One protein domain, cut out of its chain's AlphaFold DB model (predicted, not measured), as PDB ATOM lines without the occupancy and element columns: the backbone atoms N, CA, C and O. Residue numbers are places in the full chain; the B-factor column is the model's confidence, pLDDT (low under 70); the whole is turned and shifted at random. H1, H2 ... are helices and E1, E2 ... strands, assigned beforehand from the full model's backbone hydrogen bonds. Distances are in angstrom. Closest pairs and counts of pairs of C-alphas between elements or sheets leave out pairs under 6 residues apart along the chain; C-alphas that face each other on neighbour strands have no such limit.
ATOM      1  N   ALA A   2     -21.731  42.277 -43.938       61.00
ATOM      2  CA  ALA A   2     -20.530  41.660 -44.545       61.00
ATOM      3  C   ALA A   2     -20.698  41.168 -46.003       61.00
ATOM      4  O   ALA A   2     -19.811  41.369 -46.827       61.00
ATOM      5  N   ILE A   3     -21.842  40.553 -46.335       65.56
ATOM      6  CA  ILE A   3     -22.133  40.104 -47.709       65.56
ATOM      7  C   ILE A   3     -22.278  41.317 -48.640       65.56
ATOM      8  O   ILE A   3     -21.625  41.354 -49.671       65.56
ATOM      9  N   LEU A   4     -23.026  42.348 -48.226       66.06
ATOM     10  CA  LEU A   4     -23.130  43.613 -48.968       66.06
ATOM     11  C   LEU A   4     -21.756  44.258 -49.187       66.06
ATOM     12  O   LEU A   4     -21.429  44.595 -50.310       66.06
ATOM     13  N   ALA A   5     -20.909  44.333 -48.157       66.50
ATOM     14  CA  ALA A   5     -19.549  44.854 -48.298       66.50
ATOM     15  C   ALA A   5     -18.696  44.024 -49.276       66.50
ATOM     16  O   ALA A   5     -17.859  44.577 -49.982       66.50
ATOM     17  N   THR A   6     -18.920  42.707 -49.349       67.31
ATOM     18  CA  THR A   6     -18.238  41.829 -50.318       67.31
ATOM     19  C   THR A   6     -18.695  42.142 -51.743       67.31
ATOM     20  O   THR A   6     -17.856  42.256 -52.626       67.31
ATOM     21  N   LEU A   7     -20.000  42.338 -51.950       71.50
ATOM     22  CA  LEU A   7     -20.570  42.738 -53.241       71.50
ATOM     23  C   LEU A   7     -20.139  44.149 -53.653       71.50
ATOM     24  O   LEU A   7     -19.923  44.401 -54.826       71.50
ATOM     25  N   GLU A   8     -19.978  45.070 -52.707       73.50
ATOM     26  CA  GLU A   8     -19.479  46.415 -53.010       73.50
ATOM     27  C   GLU A   8     -17.983  46.417 -53.344       73.50
ATOM     28  O   GLU A   8     -17.552  47.148 -54.230       73.50
ATOM     29  N   THR A   9     -17.184  45.609 -52.641       74.56
ATOM     30  CA  THR A   9     -15.730  45.525 -52.876       74.56
ATOM     31  C   THR A   9     -15.412  44.731 -54.143       74.56
ATOM     32  O   THR A   9     -14.415  44.995 -54.809       74.56
ATOM     33  N   ALA A  10     -16.252  43.752 -54.474       73.38
ATOM     34  CA  ALA A  10     -16.130  42.912 -55.654       73.38
ATOM     35  C   ALA A  10     -17.519  42.743 -56.308       73.38
ATOM     36  O   ALA A  10     -18.186  41.730 -56.075       73.38
ATOM     37  N   PRO A  11     -17.971  43.716 -57.121       75.12
ATOM     38  CA  PRO A  11     -19.291  43.676 -57.763       75.12
ATOM     39  C   PRO A  11     -19.440  42.501 -58.729       75.12
ATOM     40  O   PRO A  11     -20.519  41.921 -58.827       75.12
ATOM     41  N   ASP A  12     -18.343  42.070 -59.352       77.69
ATOM     42  CA  ASP A  12     -18.334  40.923 -60.263       77.69
ATOM     43  C   ASP A  12     -18.313  39.569 -59.536       77.69
ATOM     44  O   ASP A  12     -18.403  38.515 -60.167       77.69
ATOM     45  N   PHE A  13     -18.216  39.562 -58.201       78.69
ATOM     46  CA  PHE A  13     -18.118  38.340 -57.403       78.69
ATOM     47  C   PHE A  13     -19.268  37.348 -57.656       78.69
ATOM     48  O   PHE A  13     -18.974  36.164 -57.830       78.69
ATOM     49  N   PRO A  14     -20.553  37.757 -57.728       70.81
ATOM     50  CA  PRO A  14     -21.655  36.832 -58.005       70.81
ATOM     51  C   PRO A  14     -21.641  36.276 -59.428       70.81
ATOM     52  O   PRO A  14     -22.143  35.177 -59.650       70.81
ATOM     53  N   ALA A  15     -21.092  37.029 -60.387       72.25
ATOM     54  CA  ALA A  15     -20.996  36.612 -61.783       72.25
ATOM     55  C   ALA A  15     -19.832  35.633 -61.997       72.25
ATOM     56  O   ALA A  15     -19.951  34.668 -62.746       72.25
ATOM     57  N   GLN A  16     -18.715  35.846 -61.297       79.31
ATOM     58  CA  GLN A  16     -17.511  35.016 -61.395       79.31
ATOM     59  C   GLN A  16     -17.557  33.776 -60.493       79.31
ATOM     60  O   GLN A  16     -16.820  32.806 -60.703       79.31
ATOM     61  N   HIS A  17     -18.387  33.796 -59.449       80.94
ATOM     62  CA  HIS A  17     -18.458  32.732 -58.461       80.94
ATOM     63  C   HIS A  17     -19.899  32.335 -58.181       80.94
ATOM     64  O   HIS A  17     -20.647  33.036 -57.504       80.94
ATOM     65  N   GLN A  18     -20.257  31.138 -58.627       85.00
ATOM     66  CA  GLN A  18     -21.534  30.538 -58.276       85.00
ATOM     67  C   GLN A  18     -21.514  30.094 -56.799       85.00
ATOM     68  O   GLN A  18     -20.531  29.524 -56.308       85.00
ATOM     69  N   ILE A  19     -22.592  30.408 -56.081       88.75
ATOM     70  CA  ILE A  19     -22.761  30.181 -54.641       88.75
ATOM     71  C   ILE A  19     -24.050  29.396 -54.460       88.75
ATOM     72  O   ILE A  19     -25.100  29.873 -54.875       88.75
ATOM     73  N   ASP A  20     -23.975  28.241 -53.806       90.62
ATOM     74  CA  ASP A  20     -25.147  27.392 -53.564       90.62
ATOM     75  C   ASP A  20     -25.745  27.672 -52.181       90.62
ATOM     76  O   ASP A  20     -26.961  27.646 -51.996       90.62
ATOM     77  N   VAL A  21     -24.887  27.960 -51.192       91.06
ATOM     78  CA  VAL A  21     -25.305  28.183 -49.804       91.06
ATOM     79  C   VAL A  21     -24.624  29.411 -49.207       91.06
ATOM     80  O   VAL A  21     -23.396  29.493 -49.159       91.06
ATOM     81  N   ALA A  22     -25.414  30.334 -48.667       90.62
ATOM     82  CA  ALA A  22     -24.947  31.474 -47.889       90.62
ATOM     83  C   ALA A  22     -25.360  31.328 -46.418       90.62
ATOM     84  O   ALA A  22     -26.515  31.052 -46.106       90.62
ATOM     85  N   ALA A  23     -24.426  31.519 -45.486       90.06
ATOM     86  CA  ALA A  23     -24.698  31.339 -44.058       90.06
ATOM     87  C   ALA A  23     -23.868  32.278 -43.176       90.06
ATOM     88  O   ALA A  23     -22.871  32.866 -43.604       90.06
ATOM     89  N   CYS A  24     -24.236  32.388 -41.900       85.69
ATOM     90  CA  CYS A  24     -23.323  32.906 -40.885       85.69
ATOM     91  C   CYS A  24     -22.626  31.758 -40.141       85.69
ATOM     92  O   CYS A  24     -23.193  30.690 -39.906       85.69
ATOM     93  N   GLY A  25     -21.383  31.993 -39.739       82.31
ATOM     94  CA  GLY A  25     -20.502  30.997 -39.146       82.31
ATOM     95  C   GLY A  25     -21.008  30.466 -37.812       82.31
ATOM     96  O   GLY A  25     -20.704  29.332 -37.451       82.31
ATOM     97  N   SER A  26     -21.825  31.238 -37.094       79.75
ATOM     98  CA  SER A  26     -22.522  30.754 -35.902       79.75
ATOM     99  C   SER A  26     -23.603  29.726 -36.251       79.75
ATOM    100  O   SER A  26     -23.669  28.702 -35.577       79.75
ATOM    101  N   THR A  27     -24.385  29.922 -37.321       87.88
ATOM    102  CA  THR A  27     -25.352  28.920 -37.810       87.88
ATOM    103  C   THR A  27     -24.647  27.664 -38.311       87.88
ATOM    104  O   THR A  27     -24.991  26.564 -37.883       87.88
ATOM    105  N   THR A  28     -23.609  27.806 -39.141       86.25
ATOM    106  CA  THR A  28     -22.805  26.665 -39.610       86.25
ATOM    107  C   THR A  28     -22.164  25.916 -38.440       86.25
ATOM    108  O   THR A  28     -22.197  24.689 -38.384       86.25
ATOM    109  N   GLY A  29     -21.644  26.645 -37.451       82.69
ATOM    110  CA  GLY A  29     -21.096  26.059 -36.234       82.69
ATOM    111  C   GLY A  29     -22.142  25.334 -35.383       82.69
ATOM    112  O   GLY A  29     -21.807  24.343 -34.739       82.69
ATOM    113  N   SER A  30     -23.393  25.798 -35.342       83.50
ATOM    114  CA  SER A  30     -24.480  25.073 -34.669       83.50
ATOM    115  C   SER A  30     -24.842  23.783 -35.403       83.50
ATOM    116  O   SER A  30     -25.000  22.756 -34.750       83.50
ATOM    117  N   LEU A  31     -24.901  23.807 -36.739       86.06
ATOM    118  CA  LEU A  31     -25.171  22.619 -37.557       86.06
ATOM    119  C   LEU A  31     -24.112  21.531 -37.360       86.06
ATOM    120  O   LEU A  31     -24.447  20.370 -37.158       86.06
ATOM    121  N   ILE A  32     -22.835  21.908 -37.340       83.12
ATOM    122  CA  ILE A  32     -21.744  20.952 -37.118       83.12
ATOM    123  C   ILE A  32     -21.825  20.336 -35.718       83.12
ATOM    124  O   ILE A  32     -21.719  19.123 -35.563       83.12
ATOM    125  N   ARG A  33     -22.083  21.152 -34.687       80.75
ATOM    126  CA  ARG A  33     -22.278  20.642 -33.319       80.75
ATOM    127  C   ARG A  33     -23.483  19.714 -33.209       80.75
ATOM    128  O   ARG A  33     -23.443  18.781 -32.415       80.75
ATOM    129  N   PHE A  34     -24.538  19.975 -33.976       83.56
ATOM    130  CA  PHE A  34     -25.716  19.116 -34.029       83.56
ATOM    131  C   PHE A  34     -25.383  17.739 -34.607       83.56
ATOM    132  O   PHE A  34     -25.713  16.739 -33.981       83.56
ATOM    133  N   ILE A  35     -24.654  17.685 -35.728       83.19
ATOM    134  CA  ILE A  35     -24.212  16.422 -36.346       83.19
ATOM    135  C   ILE A  35     -23.338  15.610 -35.377       83.19
ATOM    136  O   ILE A  35     -23.492  14.398 -35.272       83.19
ATOM    137  N   ASN A  36     -22.483  16.279 -34.600       79.38
ATOM    138  CA  ASN A  36     -21.617  15.622 -33.615       79.38
ATOM    139  C   ASN A  36     -22.303  15.318 -32.274       79.38
ATOM    140  O   ASN A  36     -21.639  14.913 -31.326       79.38
ATOM    141  N   SER A  37     -23.623  15.513 -32.162       77.56
ATOM    142  CA  SER A  37     -24.387  15.287 -30.923       77.56
ATOM    143  C   SER A  37     -23.881  16.095 -29.714       77.56
ATOM    144  O   SER A  37     -24.105  15.733 -28.561       77.56
ATOM    145  N   TRP A  38     -23.226  17.232 -29.957       70.12
ATOM    146  CA  TRP A  38     -22.747  18.169 -28.926       70.12
ATOM    147  C   TRP A  38     -23.726  19.335 -28.693       70.12
ATOM    148  O   TRP A  38     -23.396  20.328 -28.038       70.12
ATOM    149  N   GLY A  39     -24.912  19.275 -29.304       66.25
ATOM    150  CA  GLY A  39     -25.741  20.442 -29.588       66.25
ATOM    151  C   GLY A  39     -26.782  20.809 -28.529       66.25
ATOM    152  O   GLY A  39     -27.644  20.015 -28.166       66.25
ATOM    153  N   LYS A  40     -26.775  22.090 -28.139       69.62
ATOM    154  CA  LYS A  40     -27.950  22.813 -27.622       69.62
ATOM    155  C   LYS A  40     -28.980  23.019 -28.738       69.62
ATOM    156  O   LYS A  40     -28.613  23.110 -29.908       69.62
ATOM    157  N   MET A  41     -30.249  23.200 -28.367       76.69
ATOM    158  CA  MET A  41     -31.292  23.624 -29.308       76.69
ATOM    159  C   MET A  41     -30.884  24.931 -30.002       76.69
ATOM    160  O   MET A  41     -30.478  25.893 -29.345       76.69
ATOM    161  N   PHE A  42     -31.029  24.978 -31.321       84.12
ATOM    162  CA  PHE A  42     -30.833  26.178 -32.127       84.12
ATOM    163  C   PHE A  42     -32.006  26.338 -33.091       84.12
ATOM    164  O   PHE A  42     -32.750  25.395 -33.355       84.12
ATOM    165  N   ARG A  43     -32.198  27.559 -33.584       86.00
ATOM    166  CA  ARG A  43     -33.221  27.883 -34.577       86.00
ATOM    167  C   ARG A  43     -32.582  28.694 -35.692       86.00
ATOM    168  O   ARG A  43     -31.750  29.571 -35.450       86.00
ATOM    169  N   MET A  44     -32.987  28.389 -36.912       89.25
ATOM    170  CA  MET A  44     -32.579  29.103 -38.111       89.25
ATOM    171  C   MET A  44     -33.767  29.214 -39.058       89.25
ATOM    172  O   MET A  44     -34.700  28.414 -38.980       89.25
ATOM    173  N   LEU A  45     -33.728  30.224 -39.914       90.75
ATOM    174  CA  LEU A  45     -34.577  30.328 -41.088       90.75
ATOM    175  C   LEU A  45     -33.783  29.839 -42.293       90.75
ATOM    176  O   LEU A  45     -32.571  30.057 -42.375       90.75
ATOM    177  N   VAL A  46     -34.482  29.167 -43.195       93.00
ATOM    178  CA  VAL A  46     -33.951  28.742 -44.481       93.00
ATOM    179  C   VAL A  46     -34.762  29.471 -45.533       93.00
ATOM    180  O   VAL A  46     -35.977  29.302 -45.592       93.00
ATOM    181  N   GLU A  47     -34.093  30.299 -46.318       92.50
ATOM    182  CA  GLU A  47     -34.700  31.033 -47.423       92.50
ATOM    183  C   GLU A  47     -34.058  30.586 -48.728       92.50
ATOM    184  O   GLU A  47     -32.854  30.335 -48.776       92.50
ATOM    185  N   ILE A  48     -34.861  30.463 -49.778       91.69
ATOM    186  CA  ILE A  48     -34.379  30.149 -51.119       91.69
ATOM    187  C   ILE A  48     -34.616  31.391 -51.968       91.69
ATOM    188  O   ILE A  48     -35.742  31.882 -52.034       91.69
ATOM    189  N   VAL A  49     -33.553  31.904 -52.578       87.25
ATOM    190  CA  VAL A  49     -33.619  33.013 -53.534       87.25
ATOM    191  C   VAL A  49     -32.919  32.544 -54.797       87.25
ATOM    192  O   VAL A  49     -31.748  32.161 -54.742       87.25
ATOM    193  N   ASP A  50     -33.654  32.543 -55.905       86.69
ATOM    194  CA  ASP A  50     -33.251  31.929 -57.170       86.69
ATOM    195  C   ASP A  50     -32.858  30.449 -56.983       86.69
ATOM    196  O   ASP A  50     -33.682  29.627 -56.585       86.69
ATOM    197  N   ASP A  51     -31.595  30.110 -57.241       86.06
ATOM    198  CA  ASP A  51     -31.007  28.776 -57.108       86.06
ATOM    199  C   ASP A  51     -30.177  28.604 -55.821       86.06
ATOM    200  O   ASP A  51     -29.407  27.650 -55.693       86.06
ATOM    201  N   ARG A  52     -30.310  29.526 -54.855       88.44
ATOM    202  CA  ARG A  52     -29.408  29.631 -53.697       88.44
ATOM    203  C   ARG A  52     -30.146  29.510 -52.377       88.44
ATOM    204  O   ARG A  52     -31.226  30.065 -52.192       88.44
ATOM    205  N   VAL A  53     -29.506  28.852 -51.414       93.38
ATOM    206  CA  VAL A  53     -30.036  28.649 -50.062       93.38
ATOM    207  C   VAL A  53     -29.359  29.587 -49.067       93.38
ATOM    208  O   VAL A  53     -28.136  29.616 -48.940       93.38
ATOM    209  N   PHE A  54     -30.152  30.313 -48.289       91.50
ATOM    210  CA  PHE A  54     -29.704  31.219 -47.239       91.50
ATOM    211  C   PHE A  54     -30.064  30.653 -45.867       91.50
ATOM    212  O   PHE A  54     -31.231  30.445 -45.544       91.50
ATOM    213  N   LEU A  55     -29.048  30.423 -45.034       91.25
ATOM    214  CA  LEU A  55     -29.196  29.947 -43.660       91.25
ATOM    215  C   LEU A  55     -29.066  31.124 -42.693       91.25
ATOM    216  O   LEU A  55     -27.963  31.559 -42.338       91.25
ATOM    217  N   ILE A  56     -30.207  31.642 -42.248       87.25
ATOM    218  CA  ILE A  56     -30.291  32.856 -41.439       87.25
ATOM    219  C   ILE A  56     -30.477  32.478 -39.971       87.25
ATOM    220  O   ILE A  56     -31.375  31.730 -39.586       87.25
ATOM    221  N   ARG A  57     -29.607  33.002 -39.108       83.69
ATOM    222  CA  ARG A  57     -29.672  32.758 -37.662       83.69
ATOM    223  C   ARG A  57     -30.920  33.398 -37.060       83.69
ATOM    224  O   ARG A  57     -31.109  34.603 -37.192       83.69
ATOM    225  N   ARG A  58     -31.697  32.619 -36.299       79.94
ATOM    226  CA  ARG A  58     -32.841  33.110 -35.516       79.94
ATOM    227  C   ARG A  58     -32.674  32.714 -34.051       79.94
ATOM    228  O   ARG A  58     -33.254  31.738 -33.591       79.94
ATOM    229  N   GLU A  59     -31.860  33.459 -33.310       68.25
ATOM    230  CA  GLU A  59     -31.683  33.248 -31.866       68.25
ATOM    231  C   GLU A  59     -32.360  34.375 -31.078       68.25
ATOM    232  O   GLU A  59     -32.385  35.512 -31.546       68.25
ATOM    233  N   ARG A  60     -32.911  34.079 -29.888       57.03
ATOM    234  CA  ARG A  60     -33.293  35.142 -28.944       57.03
ATOM    235  C   ARG A  60     -32.023  35.894 -28.579       57.03
ATOM    236  O   ARG A  60     -31.060  35.275 -28.125       57.03
ATOM    237  N   GLU A  61     -32.035  37.202 -28.778       50.28
ATOM    238  CA  GLU A  61     -30.979  38.082 -28.313       50.28
ATOM    239  C   GLU A  61     -30.875  37.912 -26.794       50.28
ATOM    240  O   GLU A  61     -31.742  38.335 -26.034       50.28
ATOM    241  N   ARG A  72     -10.043  49.081 -27.549       41.56
ATOM    242  CA  ARG A  72     -10.777  49.556 -28.731       41.56
ATOM    243  C   ARG A  72     -10.558  48.561 -29.874       41.56
ATOM    244  O   ARG A  72      -9.854  48.848 -30.833       41.56
ATOM    245  N   THR A  73     -11.085  47.352 -29.718       45.16
ATOM    246  CA  THR A  73     -10.961  46.288 -30.708       45.16
ATOM    247  C   THR A  73     -12.065  46.488 -31.734       45.16
ATOM    248  O   THR A  73     -13.247  46.303 -31.441       45.16
ATOM    249  N   TYR A  74     -11.693  46.941 -32.929       50.03
ATOM    250  CA  TYR A  74     -12.631  47.056 -34.039       50.03
ATOM    251  C   TYR A  74     -13.115  45.649 -34.405       50.03
ATOM    252  O   TYR A  74     -12.313  44.773 -34.725       50.03
ATOM    253  N   LYS A  75     -14.429  45.419 -34.325       56.62
ATOM    254  CA  LYS A  75     -15.035  44.152 -34.745       56.62
ATOM    255  C   LYS A  75     -14.916  44.043 -36.260       56.62
ATOM    256  O   LYS A  75     -15.585  44.783 -36.978       56.62
ATOM    257  N   ALA A  76     -14.085  43.128 -36.740       66.31
ATOM    258  CA  ALA A  76     -13.976  42.834 -38.161       66.31
ATOM    259  C   ALA A  76     -14.961  41.714 -38.509       66.31
ATOM    260  O   ALA A  76     -15.014  40.702 -37.822       66.31
ATOM    261  N   SER A  77     -15.755  41.857 -39.566       72.12
ATOM    262  CA  SER A  77     -16.508  40.730 -40.130       72.12
ATOM    263  C   SER A  77     -15.805  40.245 -41.386       72.12
ATOM    264  O   SER A  77     -15.458  41.067 -42.229       72.12
ATOM    265  N   ARG A  78     -15.646  38.933 -41.541       76.62
ATOM    266  CA  ARG A  78     -15.055  38.326 -42.740       76.62
ATOM    267  C   ARG A  78     -16.054  37.439 -43.457       76.62
ATOM    268  O   ARG A  78     -16.927  36.847 -42.822       76.62
ATOM    269  N   THR A  79     -15.860  37.286 -44.755       82.94
ATOM    270  CA  THR A  79     -16.607  36.343 -45.586       82.94
ATOM    271  C   THR A  79     -15.623  35.321 -46.141       82.94
ATOM    272  O   THR A  79     -14.623  35.690 -46.746       82.94
ATOM    273  N   VAL A  80     -15.886  34.036 -45.916       84.31
ATOM    274  CA  VAL A  80     -15.038  32.934 -46.379       84.31
ATOM    275  C   VAL A  80     -15.821  32.104 -47.381       84.31
ATOM    276  O   VAL A  80     -16.942  31.680 -47.104       84.31
ATOM    277  N   ARG A  81     -15.210  31.847 -48.540       86.38
ATOM    278  CA  ARG A  81     -15.740  30.933 -49.552       86.38
ATOM    279  C   ARG A  81     -15.006  29.600 -49.487       86.38
ATOM    280  O   ARG A  81     -13.775  29.561 -49.475       86.38
ATOM    281  N   TYR A  82     -15.751  28.503 -49.480       85.62
ATOM    282  CA  TYR A  82     -15.185  27.159 -49.558       85.62
ATOM    283  C   TYR A  82     -16.149  26.195 -50.249       85.62
ATOM    284  O   TYR A  82     -17.337  26.471 -50.387       85.62
ATOM    285  N   ARG A  83     -15.620  25.059 -50.705       87.75
ATOM    286  CA  ARG A  83     -16.412  23.964 -51.266       87.75
ATOM    287  C   ARG A  83     -16.502  22.848 -50.233       87.75
ATOM    288  O   ARG A  83     -15.475  22.449 -49.690       87.75
ATOM    289  N   PHE A  84     -17.708  22.369 -49.970       84.25
ATOM    290  CA  PHE A  84     -17.966  21.221 -49.108       84.25
ATOM    291  C   PHE A  84     -18.836  20.230 -49.879       84.25
ATOM    292  O   PHE A  84     -19.957  20.552 -50.268       84.25
ATOM    293  N   GLY A  85     -18.282  19.049 -50.168       86.94
ATOM    294  CA  GLY A  85     -18.868  18.137 -51.149       86.94
ATOM    295  C   GLY A  85     -18.983  18.804 -52.524       86.94
ATOM    296  O   GLY A  85     -18.015  19.374 -53.034       86.94
ATOM    297  N   ASN A  86     -20.180  18.758 -53.105       89.25
ATOM    298  CA  ASN A  86     -20.536  19.419 -54.362       89.25
ATOM    299  C   ASN A  86     -21.118  20.833 -54.177       89.25
ATOM    300  O   ASN A  86     -21.433  21.478 -55.171       89.25
ATOM    301  N   LEU A  87     -21.229  21.329 -52.940       88.88
ATOM    302  CA  LEU A  87     -21.821  22.630 -52.632       88.88
ATOM    303  C   LEU A  87     -20.748  23.695 -52.378       88.88
ATOM    304  O   LEU A  87     -19.738  23.464 -51.703       88.88
ATOM    305  N   ARG A  88     -20.987  24.901 -52.889       90.88
ATOM    306  CA  ARG A  88     -20.152  26.090 -52.696       90.88
ATOM    307  C   ARG A  88     -20.785  26.981 -51.646       90.88
ATOM    308  O   ARG A  88     -21.850  27.564 -51.846       90.88
ATOM    309  N   PHE A  89     -20.087  27.087 -50.528       90.12
ATOM    310  CA  PHE A  89     -20.498  27.863 -49.375       90.12
ATOM    311  C   PHE A  89     -19.872  29.253 -49.398       90.12
ATOM    312  O   PHE A  89     -18.679  29.408 -49.673       90.12
ATOM    313  N   LEU A  90     -20.669  30.244 -49.011       89.94
ATOM    314  CA  LEU A  90     -20.232  31.583 -48.647       89.94
ATOM    315  C   LEU A  90     -20.639  31.858 -47.195       89.94
ATOM    316  O   LEU A  90     -21.819  32.014 -46.887       89.94
ATOM    317  N   VAL A  91     -19.666  31.902 -46.285       88.19
ATOM    318  CA  VAL A  91     -19.943  31.983 -44.845       88.19
ATOM    319  C   VAL A  91     -19.336  33.231 -44.227       88.19
ATOM    320  O   VAL A  91     -18.129  33.460 -44.303       88.19
ATOM    321  N   ARG A  92     -20.170  34.030 -43.556       86.25
ATOM    322  CA  ARG A  92     -19.713  35.176 -42.761       86.25
ATOM    323  C   ARG A  92     -19.274  34.732 -41.370       86.25
ATOM    324  O   ARG A  92     -20.087  34.193 -40.628       86.25
ATOM    325  N   PHE A  93     -18.082  35.118 -40.938       81.75
ATOM    326  CA  PHE A  93     -17.652  35.019 -39.543       81.75
ATOM    327  C   PHE A  93     -17.448  36.402 -38.932       81.75
ATOM    328  O   PHE A  93     -16.998  37.328 -39.605       81.75
ATOM    329  N   ASP A  94     -17.742  36.527 -37.643       73.44
ATOM    330  CA  ASP A  94     -17.277  37.661 -36.850       73.44
ATOM    331  C   ASP A  94     -15.850  37.347 -36.381       73.44
ATOM    332  O   ASP A  94     -15.595  36.264 -35.854       73.44
ATOM    333  N   GLY A  95     -14.916  38.251 -36.655       63.69
ATOM    334  CA  GLY A  95     -13.523  38.198 -36.232       63.69
ATOM    335  C   GLY A  95     -13.299  39.077 -35.005       63.69
ATOM    336  O   GLY A  95     -13.859  40.172 -34.894       63.69
ATOM    337  N   GLU A  96     -12.476  38.587 -34.079       61.16
ATOM    338  CA  GLU A  96     -12.174  39.292 -32.831       61.16
ATOM    339  C   GLU A  96     -11.006  40.279 -32.971       61.16
ATOM    340  O   GLU A  96     -10.855  41.151 -32.123       61.16
ATOM    341  N   GLY A  97     -10.225  40.213 -34.053       62.06
ATOM    342  CA  GLY A  97      -9.197  41.203 -34.370       62.06
ATOM    343  C   GLY A  97      -8.280  40.774 -35.513       62.06
ATOM    344  O   GLY A  97      -8.447  39.706 -36.105       62.06
ATOM    345  N   TYR A  98      -7.298  41.617 -35.815       58.69
ATOM    346  CA  TYR A  98      -6.210  41.311 -36.740       58.69
ATOM    347  C   TYR A  98      -4.877  41.807 -36.172       58.69
ATOM    348  O   TYR A  98      -4.851  42.777 -35.409       58.69
ATOM    349  N   ARG A  99      -3.773  41.135 -36.510       51.25
ATOM    350  CA  ARG A  99      -2.418  41.608 -36.204       51.25
ATOM    351  C   ARG A  99      -2.031  42.658 -37.254       51.25
ATOM    352  O   ARG A  99      -2.232  42.393 -38.436       51.25
ATOM    353  N   PRO A 100      -1.491  43.827 -36.878       49.25
ATOM    354  CA  PRO A 100      -0.820  44.680 -37.850       49.25
ATOM    355  C   PRO A 100       0.343  43.886 -38.459       49.25
ATOM    356  O   PRO A 100       1.144  43.314 -37.716       49.25
ATOM    357  N   MET A 161      -3.427  37.656 -41.343       46.91
ATOM    358  CA  MET A 161      -3.453  38.633 -40.257       46.91
ATOM    359  C   MET A 161      -4.653  38.455 -39.319       46.91
ATOM    360  O   MET A 161      -4.703  39.095 -38.270       46.91
ATOM    361  N   VAL A 162      -5.625  37.601 -39.657       56.03
ATOM    362  CA  VAL A 162      -6.863  37.427 -38.879       56.03
ATOM    363  C   VAL A 162      -6.639  36.532 -37.661       56.03
ATOM    364  O   VAL A 162      -6.144  35.411 -37.777       56.03
ATOM    365  N   LEU A 163      -7.085  37.008 -36.494       55.50
ATOM    366  CA  LEU A 163      -6.967  36.306 -35.217       55.50
ATOM    367  C   LEU A 163      -8.344  35.993 -34.621       55.50
ATOM    368  O   LEU A 163      -9.280  36.792 -34.708       55.50
ATOM    369  N   ASP A 164      -8.439  34.839 -33.963       57.56
ATOM    370  CA  ASP A 164      -9.581  34.471 -33.126       57.56
ATOM    371  C   ASP A 164      -9.106  34.319 -31.677       57.56
ATOM    372  O   ASP A 164      -8.191  33.542 -31.379       57.56
ATOM    373  N   LEU A 165      -9.684  35.113 -30.774       56.03
ATOM    374  CA  LEU A 165      -9.327  35.106 -29.362       56.03
ATOM    375  C   LEU A 165     -10.329  34.221 -28.618       56.03
ATOM    376  O   LEU A 165     -11.541  34.375 -28.735       56.03
ATOM    377  N   LYS A 166      -9.831  33.265 -27.830       57.41
ATOM    378  CA  LYS A 166     -10.699  32.404 -27.021       57.41
ATOM    379  C   LYS A 166     -10.278  32.429 -25.565       57.41
ATOM    380  O   LYS A 166      -9.129  32.150 -25.225       57.41
ATOM    381  N   THR A 167     -11.232  32.723 -24.687       48.12
ATOM    382  CA  THR A 167     -11.073  32.557 -23.243       48.12
ATOM    383  C   THR A 167     -11.335  31.104 -22.856       48.12
ATOM    384  O   THR A 167     -12.354  30.521 -23.229       48.12
ATOM    385  N   ARG A 168     -10.388  30.496 -22.128       54.25
ATOM    386  CA  ARG A 168     -10.433  29.069 -21.759       54.25
ATOM    387  C   ARG A 168     -10.873  28.822 -20.315       54.25
ATOM    388  O   ARG A 168     -10.505  29.576 -19.410       54.25
ATOM    389  N   SER A 169     -11.601  27.720 -20.109       49.84
ATOM    390  CA  SER A 169     -11.868  27.134 -18.786       49.84
ATOM    391  C   SER A 169     -10.602  26.469 -18.224       49.84
ATOM    392  O   SER A 169      -9.719  26.068 -18.980       49.84
ATOM    393  N   LYS A 170     -10.495  26.361 -16.894       53.72
ATOM    394  CA  LYS A 170      -9.400  25.633 -16.216       53.72
ATOM    395  C   LYS A 170      -9.677  24.126 -16.073       53.72
ATOM    396  O   LYS A 170      -8.780  23.386 -15.687       53.72
ATOM    397  N   ASN A 171     -10.904  23.680 -16.337       67.88
ATOM    398  CA  ASN A 171     -11.310  22.280 -16.208       67.88
ATOM    399  C   ASN A 171     -10.919  21.484 -17.471       67.88
ATOM    400  O   ASN A 171     -11.301  21.893 -18.566       67.88
ATOM    401  N   LYS A 172     -10.184  20.371 -17.311       65.94
ATOM    402  CA  LYS A 172      -9.658  19.538 -18.412       65.94
ATOM    403  C   LYS A 172     -10.751  18.839 -19.232       65.94
ATOM    404  O   LYS A 172     -10.743  18.954 -20.447       65.94
ATOM    405  N   ASP A 173     -11.756  18.239 -18.600       66.81
ATOM    406  CA  ASP A 173     -12.827  17.534 -19.328       66.81
ATOM    407  C   ASP A 173     -13.718  18.498 -20.123       66.81
ATOM    408  O   ASP A 173     -14.225  18.182 -21.202       66.81
ATOM    409  N   GLN A 174     -13.924  19.707 -19.591       63.88
ATOM    410  CA  GLN A 174     -14.576  20.777 -20.347       63.88
ATOM    411  C   GLN A 174     -13.674  21.338 -21.445       63.88
ATOM    412  O   GLN A 174     -14.193  21.812 -22.452       63.88
ATOM    413  N   LEU A 175     -12.355  21.315 -21.249       63.53
ATOM    414  CA  LEU A 175     -11.387  21.790 -22.225       63.53
ATOM    415  C   LEU A 175     -11.375  20.886 -23.452       63.53
ATOM    416  O   LEU A 175     -11.485  21.424 -24.544       63.53
ATOM    417  N   ASP A 176     -11.330  19.566 -23.287       68.31
ATOM    418  CA  ASP A 176     -11.291  18.626 -24.415       68.31
ATOM    419  C   ASP A 176     -12.570  18.731 -25.256       68.31
ATOM    420  O   ASP A 176     -12.520  19.004 -26.455       68.31
ATOM    421  N   LYS A 177     -13.741  18.715 -24.604       67.94
ATOM    422  CA  LYS A 177     -15.037  18.918 -25.280       67.94
ATOM    423  C   LYS A 177     -15.158  20.292 -25.948       67.94
ATOM    424  O   LYS A 177     -15.789  20.428 -26.996       67.94
ATOM    425  N   MET A 178     -14.603  21.338 -25.332       66.12
ATOM    426  CA  MET A 178     -14.570  22.674 -25.931       66.12
ATOM    427  C   MET A 178     -13.608  22.708 -27.118       66.12
ATOM    428  O   MET A 178     -13.932  23.324 -28.128       66.12
ATOM    429  N   MET A 179     -12.453  22.055 -27.016       68.25
ATOM    430  CA  MET A 179     -11.435  22.037 -28.054       68.25
ATOM    431  C   MET A 179     -11.914  21.318 -29.300       68.25
ATOM    432  O   MET A 179     -11.729  21.858 -30.386       68.25
ATOM    433  N   ASP A 180     -12.605  20.191 -29.164       70.38
ATOM    434  CA  ASP A 180     -13.128  19.486 -30.330       70.38
ATOM    435  C   ASP A 180     -14.171  20.337 -31.083       70.38
ATOM    436  O   ASP A 180     -14.160  20.442 -32.314       70.38
ATOM    437  N   ALA A 181     -15.037  21.041 -30.343       68.00
ATOM    438  CA  ALA A 181     -16.035  21.951 -30.910       68.00
ATOM    439  C   ALA A 181     -15.423  23.227 -31.513       68.00
ATOM    440  O   ALA A 181     -15.959  23.787 -32.477       68.00
ATOM    441  N   GLU A 182     -14.331  23.726 -30.935       68.31
ATOM    442  CA  GLU A 182     -13.620  24.902 -31.433       68.31
ATOM    443  C   GLU A 182     -12.744  24.558 -32.640       68.31
ATOM    444  O   GLU A 182     -12.738  25.330 -33.594       68.31
ATOM    445  N   LEU A 183     -12.097  23.390 -32.677       70.94
ATOM    446  CA  LEU A 183     -11.266  22.947 -33.802       70.94
ATOM    447  C   LEU A 183     -12.075  22.895 -35.101       70.94
ATOM    448  O   LEU A 183     -11.646  23.401 -36.138       70.94
ATOM    449  N   GLN A 184     -13.300  22.376 -35.027       70.56
ATOM    450  CA  GLN A 184     -14.222  22.370 -36.160       70.56
ATOM    451  C   GLN A 184     -14.632  23.788 -36.575       70.56
ATOM    452  O   GLN A 184     -14.651  24.102 -37.765       70.56
ATOM    453  N   ARG A 185     -14.909  24.686 -35.618       70.50
ATOM    454  CA  ARG A 185     -15.208  26.097 -35.921       70.50
ATOM    455  C   ARG A 185     -14.025  26.779 -36.614       70.50
ATOM    456  O   ARG A 185     -14.222  27.528 -37.570       70.50
ATOM    457  N   LEU A 186     -12.810  26.517 -36.148       70.25
ATOM    458  CA  LEU A 186     -11.576  27.084 -36.683       70.25
ATOM    459  C   LEU A 186     -11.322  26.607 -38.111       70.25
ATOM    460  O   LEU A 186     -11.071  27.439 -38.982       70.25
ATOM    461  N   TRP A 187     -11.518  25.312 -38.369       72.56
ATOM    462  CA  TRP A 187     -11.386  24.719 -39.698       72.56
ATOM    463  C   TRP A 187     -12.339  25.354 -40.719       72.56
ATOM    464  O   TRP A 187     -11.903  25.850 -41.759       72.56
ATOM    465  N   VAL A 188     -13.632  25.443 -40.392       72.81
ATOM    466  CA  VAL A 188     -14.651  26.032 -41.288       72.81
ATOM    467  C   VAL A 188     -14.388  27.521 -41.515       72.81
ATOM    468  O   VAL A 188     -14.665  28.069 -42.581       72.81
ATOM    469  N   SER A 189     -13.835  28.189 -40.507       69.06
ATOM    470  CA  SER A 189     -13.570  29.620 -40.551       69.06
ATOM    471  C   SER A 189     -12.201  29.986 -41.141       69.06
ATOM    472  O   SER A 189     -11.920  31.168 -41.332       69.06
ATOM    473  N   ARG A 190     -11.370  28.985 -41.478       65.50
ATOM    474  CA  ARG A 190     -10.001  29.129 -42.005       65.50
ATOM    475  C   ARG A 190      -9.113  30.064 -41.172       65.50
ATOM    476  O   ARG A 190      -8.313  30.819 -41.723       65.50
ATOM    477  N   VAL A 191      -9.266  30.047 -39.848       63.06
ATOM    478  CA  VAL A 191      -8.337  30.742 -38.937       63.06
ATOM    479  C   VAL A 191      -7.139  29.843 -38.720       63.06
ATOM    480  O   VAL A 191      -7.305  28.703 -38.299       63.06
ATOM    481  N   GLN A 192      -5.946  30.370 -38.977       55.50
ATOM    482  CA  GLN A 192      -4.696  29.655 -38.720       55.50
ATOM    483  C   GLN A 192      -4.086  30.019 -37.357       55.50
ATOM    484  O   GLN A 192      -3.323  29.237 -36.803       55.50
ATOM    485  N   ASN A 193      -4.474  31.164 -36.782       53.91
ATOM    486  CA  ASN A 193      -3.864  31.727 -35.579       53.91
ATOM    487  C   ASN A 193      -4.865  31.815 -34.416       53.91
ATOM    488  O   ASN A 193      -5.835  32.576 -34.470       53.91
ATOM    489  N   ILE A 194      -4.609  31.056 -33.348       53.97
ATOM    490  CA  ILE A 194      -5.433  31.028 -32.132       53.97
ATOM    491  C   ILE A 194      -4.572  31.444 -30.951       53.97
ATOM    492  O   ILE A 194      -3.526  30.849 -30.700       53.97
ATOM    493  N   TYR A 195      -5.063  32.407 -30.174       56.03
ATOM    494  CA  TYR A 195      -4.450  32.772 -28.901       56.03
ATOM    495  C   TYR A 195      -5.370  32.351 -27.749       56.03
ATOM    496  O   TYR A 195      -6.375  33.018 -27.481       56.03
ATOM    497  N   PRO A 196      -5.070  31.236 -27.058       50.03
ATOM    498  CA  PRO A 196      -5.835  30.824 -25.891       50.03
ATOM    499  C   PRO A 196      -5.485  31.714 -24.689       50.03
ATOM    500  O   PRO A 196      -4.408  31.602 -24.104       50.03
ATOM    501  N   GLY A 197      -6.407  32.588 -24.283       44.78
ATOM    502  CA  GLY A 197      -6.259  33.429 -23.095       44.78
ATOM    503  C   GLY A 197      -6.743  32.717 -21.829       44.78
ATOM    504  O   GLY A 197      -7.899  32.289 -21.756       44.78
ATOM    505  N   HIS A 198      -5.894  32.601 -20.800       40.62
ATOM    506  CA  HIS A 198      -6.346  32.183 -19.467       40.62
ATOM    507  C   HIS A 198      -7.200  33.275 -18.819       40.62
ATOM    508  O   HIS A 198      -6.764  34.412 -18.675       40.62
ATOM    509  N   SER A 199      -8.384  32.906 -18.324       37.84
ATOM    510  CA  SER A 199      -9.158  33.753 -17.413       37.84
ATOM    511  C   SER A 199      -8.507  33.787 -16.022       37.84
ATOM    512  O   SER A 199      -8.929  33.098 -15.089       37.84
TER     513      SER A 199
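This is residues 2 to 61, 72 to 100 and 161 to 199 of the 214 residues of an uncharacterized protein of Magnaporthe oryzae (strain P131) (UniProt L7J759). What does the model look like? A strongly twisted sheet of five strands has H3 standing up from one face and H1 over its edge strand E4 on the opposite face; a smaller lobe, the parallel pair E6 and E7 with H4, sits off the end of E5 near Gly 95. H4 reaches back to H3 and grazes the large sheet with residues 185 to 189. What is it made of? The printed part has 128 residues with four named helices and seven named strands, in the order H1, H2, E1, H3, E2, E3, E4, E5, E6, H4, E7; the mixed sheet runs E2, E3, E1, E5, E4, and the class is mixed. It is compact, with a radius of gyration of the C-alphas of 15.9 A and spans of 48 by 38 by 30 A.

Where are the strands? E4, residues 76 to 84, is 24.6 A long and E5, 87 to 95, 24.1 A; E1 is 21 to 24, E2 44 to 49 and E3 52 to 57. E6 is 162 to 168, 19.4 A, and E7 193 to 198, ending at C-alpha (-6.346, 32.183, -19.467). Where are the helices? H1, residues 2 to 9, begins at C-alpha (-20.530, 41.660, -44.545); H2 is 13 to 16, H3 25 to 35, and H4 172 to 189, 24.6 A, with a kink of 26 degrees near residue 181.

How is the large sheet joined? E1 is parallel to E5 (N 23 to O 90, 3.0 A) and to E3 (N 22 to O 53, 2.8 A), within hydrogen-bond range. The hairpins E2 and E3 (N 47 to O 54, 3.0 A) and E4 and E5 (N 80 to O 91, 2.8 A) are antiparallel. Where do H1, H2 and H3 stand? H3 stands up at 60 degrees over E3, its height over the sheet 9.8 A, and H1 runs across E4 on the opposite face, at a height of 8.1 A. H2 is not on the sheet and only just touches H1, only at the corner, with 3 pairs of C-alphas within 8 A, the closest Leu 7 and Phe 13 at 6.5 A. How does H4 stand? With residues 181 to 189 alone it touches H3, at a steep tilt of 57 degrees, opposite ways; the closest C-alphas, of Gly 29 and Arg 185, are 5.9 A apart. E6, H4 and E7 form a strand-helix-strand unit, two parallel strands with a helix between, its crossover right-handed; N 168 and O 197 are 3.1 A apart. Do the helix backbones hold? In H1, H3 and H4 every O i to N i+4 pair is within hydrogen-bond range; H2 is too short for one.

How large is it, and where is it cut? The farthest C-alphas, of Ala 15 and Asn 171, are 48.7 A apart. Residues 62 to 71 and 101 to 160 are not printed, with C-alpha gaps of 23.2 A and 7.0 A; of the links printed whole, none is long. Where is confidence low? The mean pLDDT of the printed part is 72.7, and 53 residues are under 70, among them 161 to 179 and 189 to 199.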